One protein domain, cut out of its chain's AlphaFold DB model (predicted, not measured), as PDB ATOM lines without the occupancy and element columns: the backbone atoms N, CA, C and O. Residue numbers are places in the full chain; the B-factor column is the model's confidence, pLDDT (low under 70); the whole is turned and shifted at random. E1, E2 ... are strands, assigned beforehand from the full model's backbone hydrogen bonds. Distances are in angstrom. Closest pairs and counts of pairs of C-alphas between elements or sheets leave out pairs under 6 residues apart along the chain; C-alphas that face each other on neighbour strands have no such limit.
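What this domain is: This is residues 2 to 64 of the 178 residues of an uncharacterized protein of Mytilus galloprovincialis (UniProt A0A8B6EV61). With little regular structure, this is a single two-stranded hairpin, E1 and E2, between two long loop stretches, residues 2 to 28 looping out on one side and residues 48 to 64 folding back on the other. Residues 13 to 18 and 50 to 59 stick out. The printed part has 63 residues, 17 in named elements, all strand, with no named helix; the sheet E1 - E2 is antiparallel. It is loose, radius of gyration of the C-alphas 15.0 A, and flat, spanning 44 by 33 by 14 A.

Where its parts are: E1, residues 29 to 37, is 22.9 A long from C-alpha 29 at (86.720, 197.689, 124.814). E2, residues 40 to 47, is 23.1 A long, ending at C-alpha 47 at (88.047, 198.865, 129.074).

How they stand to each other: E1 and E2 form a hairpin with a tight link of 2 residues, their directions 152 degrees apart. C-alphas 33 and 43 face each other at 4.5 A. N 32 and O 44, 2.8 A, and N 42 and O 35, 2.9 A, are within hydrogen-bond range.

The domain as a whole: The two farthest C-alphas, Ser 15 and Glu 55, are 44.8 A apart. The printed part has no cut. Its mean pLDDT is 72.4, with residues 2, 8 to 22, 50 to 58 and 62 under 70.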
ATOM      1  N   SER A   2      97.321 187.636 112.865       69.62
ATOM      2  CA  SER A   2      96.420 186.907 113.769       69.62
ATOM      3  C   SER A   2      95.348 187.869 114.280       69.62
ATOM      4  O   SER A   2      95.685 188.940 114.780       69.62
ATOM      5  N   GLY A   3      94.074 187.516 114.112       72.75
ATOM      6  CA  GLY A   3      92.949 188.312 114.607       72.75
ATOM      7  C   GLY A   3      92.682 188.088 116.099       72.75
ATOM      8  O   GLY A   3      93.231 187.174 116.712       72.75
ATOM      9  N   ASN A   4      91.813 188.907 116.694       77.56
ATOM     10  CA  ASN A   4      91.460 188.791 118.106       77.56
ATOM     11  C   ASN A   4      90.354 187.733 118.303       77.56
ATOM     12  O   ASN A   4      89.207 187.995 117.929       77.56
ATOM     13  N   PRO A   5      90.627 186.576 118.935       77.31
ATOM     14  CA  PRO A   5      89.625 185.522 119.105       77.31
ATOM     15  C   PRO A   5      88.456 185.938 120.007       77.31
ATOM     16  O   PRO A   5      87.366 185.381 119.907       77.31
ATOM     17  N   LEU A   6      88.650 186.954 120.854       80.25
ATOM     18  CA  LEU A   6      87.624 187.468 121.765       80.25
ATOM     19  C   LEU A   6      86.619 188.395 121.070       80.25
ATOM     20  O   LEU A   6      85.562 188.684 121.625       80.25
ATOM     21  N   ALA A   7      86.930 188.871 119.861       71.38
ATOM     22  CA  ALA A   7      86.057 189.754 119.088       71.38
ATOM     23  C   ALA A   7      84.830 189.032 118.502       71.38
ATOM     24  O   ALA A   7      83.938 189.681 117.953       71.38
ATOM     25  N   GLY A   8      84.792 187.701 118.622       69.56
ATOM     26  CA  GLY A   8      83.831 186.843 117.949       69.56
ATOM     27  C   GLY A   8      84.167 186.633 116.466       69.56
ATOM     28  O   GLY A   8      85.136 187.197 115.943       69.56
ATOM     29  N   PRO A   9      83.382 185.794 115.772       63.97
ATOM     30  CA  PRO A   9      83.536 185.590 114.339       63.97
ATOM     31  C   PRO A   9      83.270 186.902 113.591       63.97
ATOM     32  O   PRO A   9      82.305 187.615 113.875       63.97
ATOM     33  N   SER A  10      84.140 187.234 112.634       56.88
ATOM     34  CA  SER A  10      83.945 188.406 111.782       56.88
ATOM     35  C   SER A  10      82.676 188.212 110.944       56.88
ATOM     36  O   SER A  10      82.567 187.198 110.253       56.88
ATOM     37  N   PRO A  11      81.708 189.147 110.958       60.12
ATOM     38  CA  PRO A  11      80.543 189.061 110.095       60.12
ATOM     39  C   PRO A  11      80.956 189.481 108.686       60.12
ATOM     40  O   PRO A  11      80.713 190.611 108.265       60.12
ATOM     41  N   LYS A  12      81.620 188.588 107.954       52.56
ATOM     42  CA  LYS A  12      81.676 188.670 106.499       52.56
ATOM     43  C   LYS A  12      81.462 187.290 105.903       52.56
ATOM     44  O   LYS A  12      82.110 186.321 106.274       52.56
ATOM     45  N   ASN A  13      80.482 187.279 105.008       59.69
ATOM     46  CA  ASN A  13      80.113 186.212 104.097       59.69
ATOM     47  C   ASN A  13      81.331 185.500 103.492       59.69
ATOM     48  O   ASN A  13      82.384 186.111 103.336       59.69
ATOM     49  N   VAL A  14      81.063 184.283 103.005       52.25
ATOM     50  CA  VAL A  14      81.884 183.431 102.125       52.25
ATOM     51  C   VAL A  14      82.575 182.276 102.855       52.25
ATOM     52  O   VAL A  14      83.644 182.417 103.429       52.25
ATOM     53  N   SER A  15      81.895 181.124 102.829       53.62
ATOM     54  CA  SER A  15      82.299 179.855 102.188       53.62
ATOM     55  C   SER A  15      83.739 179.320 102.284       53.62
ATOM     56  O   SER A  15      84.012 178.305 101.649       53.62
ATOM     57  N   ASP A  16      84.632 179.897 103.079       53.84
ATOM     58  CA  ASP A  16      85.978 179.367 103.280       53.84
ATOM     59  C   ASP A  16      86.223 179.070 104.756       53.84
ATOM     60  O   ASP A  16      86.066 179.919 105.631       53.84
ATOM     61  N   LYS A  17      86.626 177.823 105.027       55.22
ATOM     62  CA  LYS A  17      86.909 177.238 106.350       55.22
ATOM     63  C   LYS A  17      88.162 177.827 107.022       55.22
ATOM     64  O   LYS A  17      88.912 177.111 107.681       55.22
ATOM     65  N   THR A  18      88.406 179.120 106.866       57.41
ATOM     66  CA  THR A  18      89.510 179.817 107.519       57.41
ATOM     67  C   THR A  18      88.901 180.750 108.549       57.41
ATOM     68  O   THR A  18      88.329 181.775 108.193       57.41
ATOM     69  N   ASN A  19      88.984 180.374 109.830       56.50
ATOM     70  CA  ASN A  19      88.503 181.178 110.956       56.50
ATOM     71  C   ASN A  19      89.301 182.489 111.044       56.50
ATOM     72  O   ASN A  19      90.245 182.614 111.823       56.50
ATOM     73  N   GLN A  20      88.950 183.469 110.215       60.75
ATOM     74  CA  GLN A  20      89.475 184.820 110.315       60.75
ATOM     75  C   GLN A  20      88.746 185.529 111.452       60.75
ATOM     76  O   GLN A  20      87.605 185.981 111.329       60.75
ATOM     77  N   PHE A  21      89.421 185.601 112.592       67.06
ATOM     78  CA  PHE A  21      88.974 186.418 113.708       67.06
ATOM     79  C   PHE A  21      89.056 187.899 113.336       67.06
ATOM     80  O   PHE A  21      89.994 188.335 112.669       67.06
ATOM     81  N   ALA A  22      88.069 188.688 113.764       69.94
ATOM     82  CA  ALA A  22      88.081 190.119 113.506       69.94
ATOM     83  C   ALA A  22      89.235 190.796 114.268       69.94
ATOM     84  O   ALA A  22      89.443 190.548 115.452       69.94
ATOM     85  N   GLU A  23      89.935 191.739 113.635       74.88
ATOM     86  CA  GLU A  23      90.923 192.613 114.303       74.88
ATOM     87  C   GLU A  23      90.272 193.711 115.173       74.88
ATOM     88  O   GLU A  23      90.893 194.716 115.528       74.88
ATOM     89  N   LYS A  24      88.984 193.555 115.496       82.81
ATOM     90  CA  LYS A  24      88.212 194.512 116.287       82.81
ATOM     91  C   LYS A  24      88.303 194.174 117.772       82.81
ATOM     92  O   LYS A  24      88.502 193.027 118.159       82.81
ATOM     93  N   CYS A  25      88.131 195.181 118.620       85.88
ATOM     94  CA  CYS A  25      87.932 194.939 120.041       85.88
ATOM     95  C   CYS A  25      86.486 194.485 120.315       85.88
ATOM     96  O   CYS A  25      85.577 194.892 119.583       85.88
ATOM     97  N   PRO A  26      86.253 193.657 121.351       86.00
ATOM     98  CA  PRO A  26      84.906 193.315 121.799       86.00
ATOM     99  C   PRO A  26      84.107 194.564 122.190       86.00
ATOM    100  O   PRO A  26      84.677 195.616 122.496       86.00
ATOM    101  N   LYS A  27      82.771 194.450 122.237       81.62
ATOM    102  CA  LYS A  27      81.909 195.533 122.741       81.62
ATOM    103  C   LYS A  27      82.388 195.947 124.138       81.62
ATOM    104  O   LYS A  27      82.669 195.069 124.944       81.62
ATOM    105  N   THR A  28      82.449 197.255 124.416       84.25
ATOM    106  CA  THR A  28      82.970 197.907 125.650       84.25
ATOM    107  C   THR A  28      84.491 198.068 125.774       84.25
ATOM    108  O   THR A  28      84.951 198.749 126.690       84.25
ATOM    109  N   PHE A  29      85.269 197.528 124.834       86.62
ATOM    110  CA  PHE A  29      86.720 197.689 124.814       86.62
ATOM    111  C   PHE A  29      87.155 198.658 123.715       86.62
ATOM    112  O   PHE A  29      86.630 198.641 122.601       86.62
ATOM    113  N   SER A  30      88.173 199.451 124.023       86.06
ATOM    114  CA  SER A  30      88.849 200.333 123.076       86.06
ATOM    115  C   SER A  30      90.192 199.734 122.666       86.06
ATOM    116  O   SER A  30      90.830 199.029 123.450       86.06
ATOM    117  N   LYS A  31      90.607 200.003 121.425       86.44
ATOM    118  CA  LYS A  31      91.884 199.553 120.856       86.44
ATOM    119  C   LYS A  31      92.992 200.526 121.254       86.44
ATOM    120  O   LYS A  31      92.859 201.725 121.029       86.44
ATOM    121  N   TYR A  32      94.087 200.005 121.792       84.62
ATOM    122  CA  TYR A  32      95.265 200.763 122.206       84.62
ATOM    123  C   TYR A  32      96.518 200.174 121.556       84.62
ATOM    124  O   TYR A  32      96.646 198.954 121.443       84.62
ATOM    125  N   LEU A  33      97.442 201.027 121.115       85.94
ATOM    126  CA  LEU A  33      98.736 200.592 120.587       85.94
ATOM    127  C   LEU A  33      99.626 200.134 121.755       85.94
ATOM    128  O   LEU A  33      99.867 200.904 122.687       85.94
ATOM    129  N   ALA A  34     100.083 198.882 121.722       84.88
ATOM    130  CA  ALA A  34     101.037 198.347 122.691       84.88
ATOM    131  C   ALA A  34     102.468 198.725 122.301       84.88
ATOM    132  O   ALA A  34     103.185 199.333 123.090       84.88
ATOM    133  N   THR A  35     102.871 198.352 121.085       83.25
ATOM    134  CA  THR A  35     104.221 198.549 120.549       83.25
ATOM    135  C   THR A  35     104.200 198.441 119.023       83.25
ATOM    136  O   THR A  35     103.215 197.978 118.448       83.25
ATOM    137  N   VAL A  36     105.291 198.844 118.380       83.25
ATOM    138  CA  VAL A  36     105.542 198.620 116.953       83.25
ATOM    139  C   VAL A  36     106.775 197.728 116.854       83.25
ATOM    140  O   VAL A  36     107.827 198.090 117.379       83.25
ATOM    141  N   ASP A  37     106.637 196.559 116.234       79.81
ATOM    142  CA  ASP A  37     107.738 195.617 116.015       79.81
ATOM    143  C   ASP A  37     107.878 195.346 114.522       79.81
ATOM    144  O   ASP A  37     106.914 194.970 113.873       79.81
ATOM    145  N   GLU A  38     109.050 195.602 113.948       81.94
ATOM    146  CA  GLU A  38     109.304 195.398 112.515       81.94
ATOM    147  C   GLU A  38     108.244 196.012 111.560       81.94
ATOM    148  O   GLU A  38     107.876 195.414 110.551       81.94
ATOM    149  N   ASN A  39     107.788 197.245 111.827       77.06
ATOM    150  CA  ASN A  39     106.688 197.924 111.102       77.06
ATOM    151  C   ASN A  39     105.321 197.222 111.219       77.06
ATOM    152  O   ASN A  39     104.410 197.489 110.433       77.06
ATOM    153  N   ILE A  40     105.168 196.333 112.197       82.00
ATOM    154  CA  ILE A  40     103.909 195.701 112.565       82.00
ATOM    155  C   ILE A  40     103.413 196.367 113.844       82.00
ATOM    156  O   ILE A  40     104.031 196.277 114.907       82.00
ATOM    157  N   ASP A  41     102.268 197.027 113.737       85.50
ATOM    158  CA  ASP A  41     101.594 197.599 114.891       85.50
ATOM    159  C   ASP A  41     100.941 196.490 115.723       85.50
ATOM    160  O   ASP A  41     100.044 195.775 115.263       85.50
ATOM    161  N   ILE A  42     101.352 196.377 116.982       83.88
ATOM    162  CA  ILE A  42     100.768 195.442 117.940       83.88
ATOM    163  C   ILE A  42      99.790 196.214 118.816       83.88
ATOM    164  O   ILE A  42     100.163 197.149 119.527       83.88
ATOM    165  N   TYR A  43      98.527 195.801 118.796       88.19
ATOM    166  CA  TYR A  43      97.452 196.440 119.546       88.19
ATOM    167  C   TYR A  43      96.898 195.528 120.639       88.19
ATOM    168  O   TYR A  43      96.937 194.304 120.528       88.19
ATOM    169  N   TYR A  44      96.310 196.133 121.666       87.19
ATOM    170  CA  TYR A  44      95.552 195.445 122.706       87.19
ATOM    171  C   TYR A  44      94.217 196.147 122.957       87.19
ATOM    172  O   TYR A  44      94.031 197.316 122.619       87.19
ATOM    173  N   CYS A  45      93.271 195.419 123.541       88.12
ATOM    174  CA  CYS A  45      91.945 195.925 123.869       88.12
ATOM    175  C   CYS A  45      91.831 196.111 125.384       88.12
ATOM    176  O   CYS A  45      92.114 195.179 126.132       88.12
ATOM    177  N   SER A  46      91.397 197.287 125.842       87.00
ATOM    178  CA  SER A  46      91.169 197.562 127.270       87.00
ATOM    179  C   SER A  46      89.846 198.294 127.491       87.00
ATOM    180  O   SER A  46      89.341 198.966 126.591       87.00
ATOM    181  N   VAL A  47      89.264 198.145 128.682       85.94
ATOM    182  CA  VAL A  47      88.047 198.865 129.074       85.94
ATOM    183  C   VAL A  47      88.411 200.327 129.295       85.94
ATOM    184  O   VAL A  47      89.278 200.636 130.114       85.94
ATOM    185  N   HIS A  48      87.737 201.236 128.592       71.69
ATOM    186  CA  HIS A  48      87.931 202.666 128.800       71.69
ATOM    187  C   HIS A  48      87.391 203.044 130.184       71.69
ATOM    188  O   HIS A  48      86.182 203.168 130.383       71.69
ATOM    189  N   ARG A  49      88.277 203.227 131.165       72.12
ATOM    190  CA  ARG A  49      87.895 203.838 132.441       72.12
ATOM    191  C   ARG A  49      87.811 205.344 132.219       72.12
ATOM    192  O   ARG A  49      88.664 205.917 131.546       72.12
ATOM    193  N   LYS A  50      86.751 205.989 132.706       63.47
ATOM    194  CA  LYS A  50      86.600 207.451 132.587       63.47
ATOM    195  C   LYS A  50      87.667 208.202 133.395       63.47
ATOM    196  O   LYS A  50      87.985 209.333 133.057       63.47
ATOM    197  N   ASP A  51      88.272 207.522 134.369       59.72
ATOM    198  CA  ASP A  51      89.238 208.100 135.310       59.72
ATOM    199  C   ASP A  51      90.698 207.786 134.959       59.72
ATOM    200  O   ASP A  51      91.617 208.223 135.650       59.72
ATOM    201  N   THR A  52      90.953 207.023 133.890       59.62
ATOM    202  CA  THR A  52      92.318 206.893 133.378       59.62
ATOM    203  C   THR A  52      92.650 208.166 132.622       59.62
ATOM    204  O   THR A  52      92.292 208.305 131.452       59.62
ATOM    205  N   VAL A  53      93.322 209.093 133.305       57.38
ATOM    206  CA  VAL A  53      94.086 210.168 132.674       57.38
ATOM    207  C   VAL A  53      95.112 209.480 131.780       57.38
ATOM    208  O   VAL A  53      96.169 209.048 132.234       57.38
ATOM    209  N   PHE A  54      94.758 209.279 130.513       58.41
ATOM    210  CA  PHE A  54      95.733 208.917 129.502       58.41
ATOM    211  C   PHE A  54      96.591 210.157 129.319       58.41
ATOM    212  O   PHE A  54      96.219 211.076 128.596       58.41
ATOM    213  N   GLU A  55      97.705 210.195 130.045       62.41
ATOM    214  CA  GLU A  55      98.804 211.099 129.755       62.41
ATOM    215  C   GLU A  55      99.042 211.033 128.247       62.41
ATOM    216  O   GLU A  55      99.189 209.942 127.681       62.41
ATOM    217  N   THR A  56      98.918 212.182 127.581       57.41
ATOM    218  CA  THR A  56      98.958 212.299 126.128       57.41
ATOM    219  C   THR A  56     100.291 211.736 125.656       57.41
ATOM    220  O   THR A  56     101.313 212.413 125.731       57.41
ATOM    221  N   ARG A  57     100.313 210.462 125.244       62.34
ATOM    222  CA  ARG A  57     101.558 209.811 124.838       62.34
ATOM    223  C   ARG A  57     102.103 210.562 123.635       62.34
ATOM    224  O   ARG A  57     101.391 210.746 122.646       62.34
ATOM    225  N   GLU A  58     103.350 211.008 123.744       66.25
ATOM    226  CA  GLU A  58     104.045 211.678 122.653       66.25
ATOM    227  C   GLU A  58     103.991 210.821 121.384       66.25
ATOM    228  O   GLU A  58     104.080 209.589 121.429       66.25
ATOM    229  N   ALA A  59     103.820 211.480 120.238       70.94
ATOM    230  CA  ALA A  59     103.758 210.802 118.954       70.94
ATOM    231  C   ALA A  59     105.050 210.007 118.714       70.94
ATOM    232  O   ALA A  59     106.144 210.579 118.709       70.94
ATOM    233  N   ILE A  60     104.923 208.699 118.482       70.62
ATOM    234  CA  ILE A  60     106.061 207.840 118.145       70.62
ATOM    235  C   ILE A  60     106.615 208.313 116.799       70.62
ATOM    236  O   ILE A  60     105.922 208.269 115.781       70.62
ATOM    237  N   ARG A  61     107.862 208.798 116.794       73.00
ATOM    238  CA  ARG A  61     108.534 209.278 115.581       73.00
ATOM    239  C   ARG A  61     109.353 208.151 114.937       73.00
ATOM    240  O   ARG A  61     109.954 207.358 115.659       73.00
ATOM    241  N   PRO A  62     109.413 208.086 113.599       69.69
ATOM    242  CA  PRO A  62     110.253 207.120 112.897       69.69
ATOM    243  C   PRO A  62     111.757 207.361 113.156       69.69
ATOM    244  O   PRO A  62     112.147 208.492 113.462       69.69
ATOM    245  N   PRO A  63     112.621 206.339 112.969       73.31
ATOM    246  CA  PRO A  63     112.314 204.997 112.462       73.31
ATOM    247  C   PRO A  63     111.776 204.042 113.541       73.31
ATOM    248  O   PRO A  63     112.311 203.968 114.642       73.31
ATOM    249  N   PHE A  64     110.751 203.257 113.193       70.81
ATOM    250  CA  PHE A  64     110.118 202.279 114.095       70.81
ATOM    251  C   PHE A  64     110.901 200.963 114.231       70.81
ATOM    252  O   PHE A  64     110.552 200.109 115.039       70.81
TER     253      PHE A  64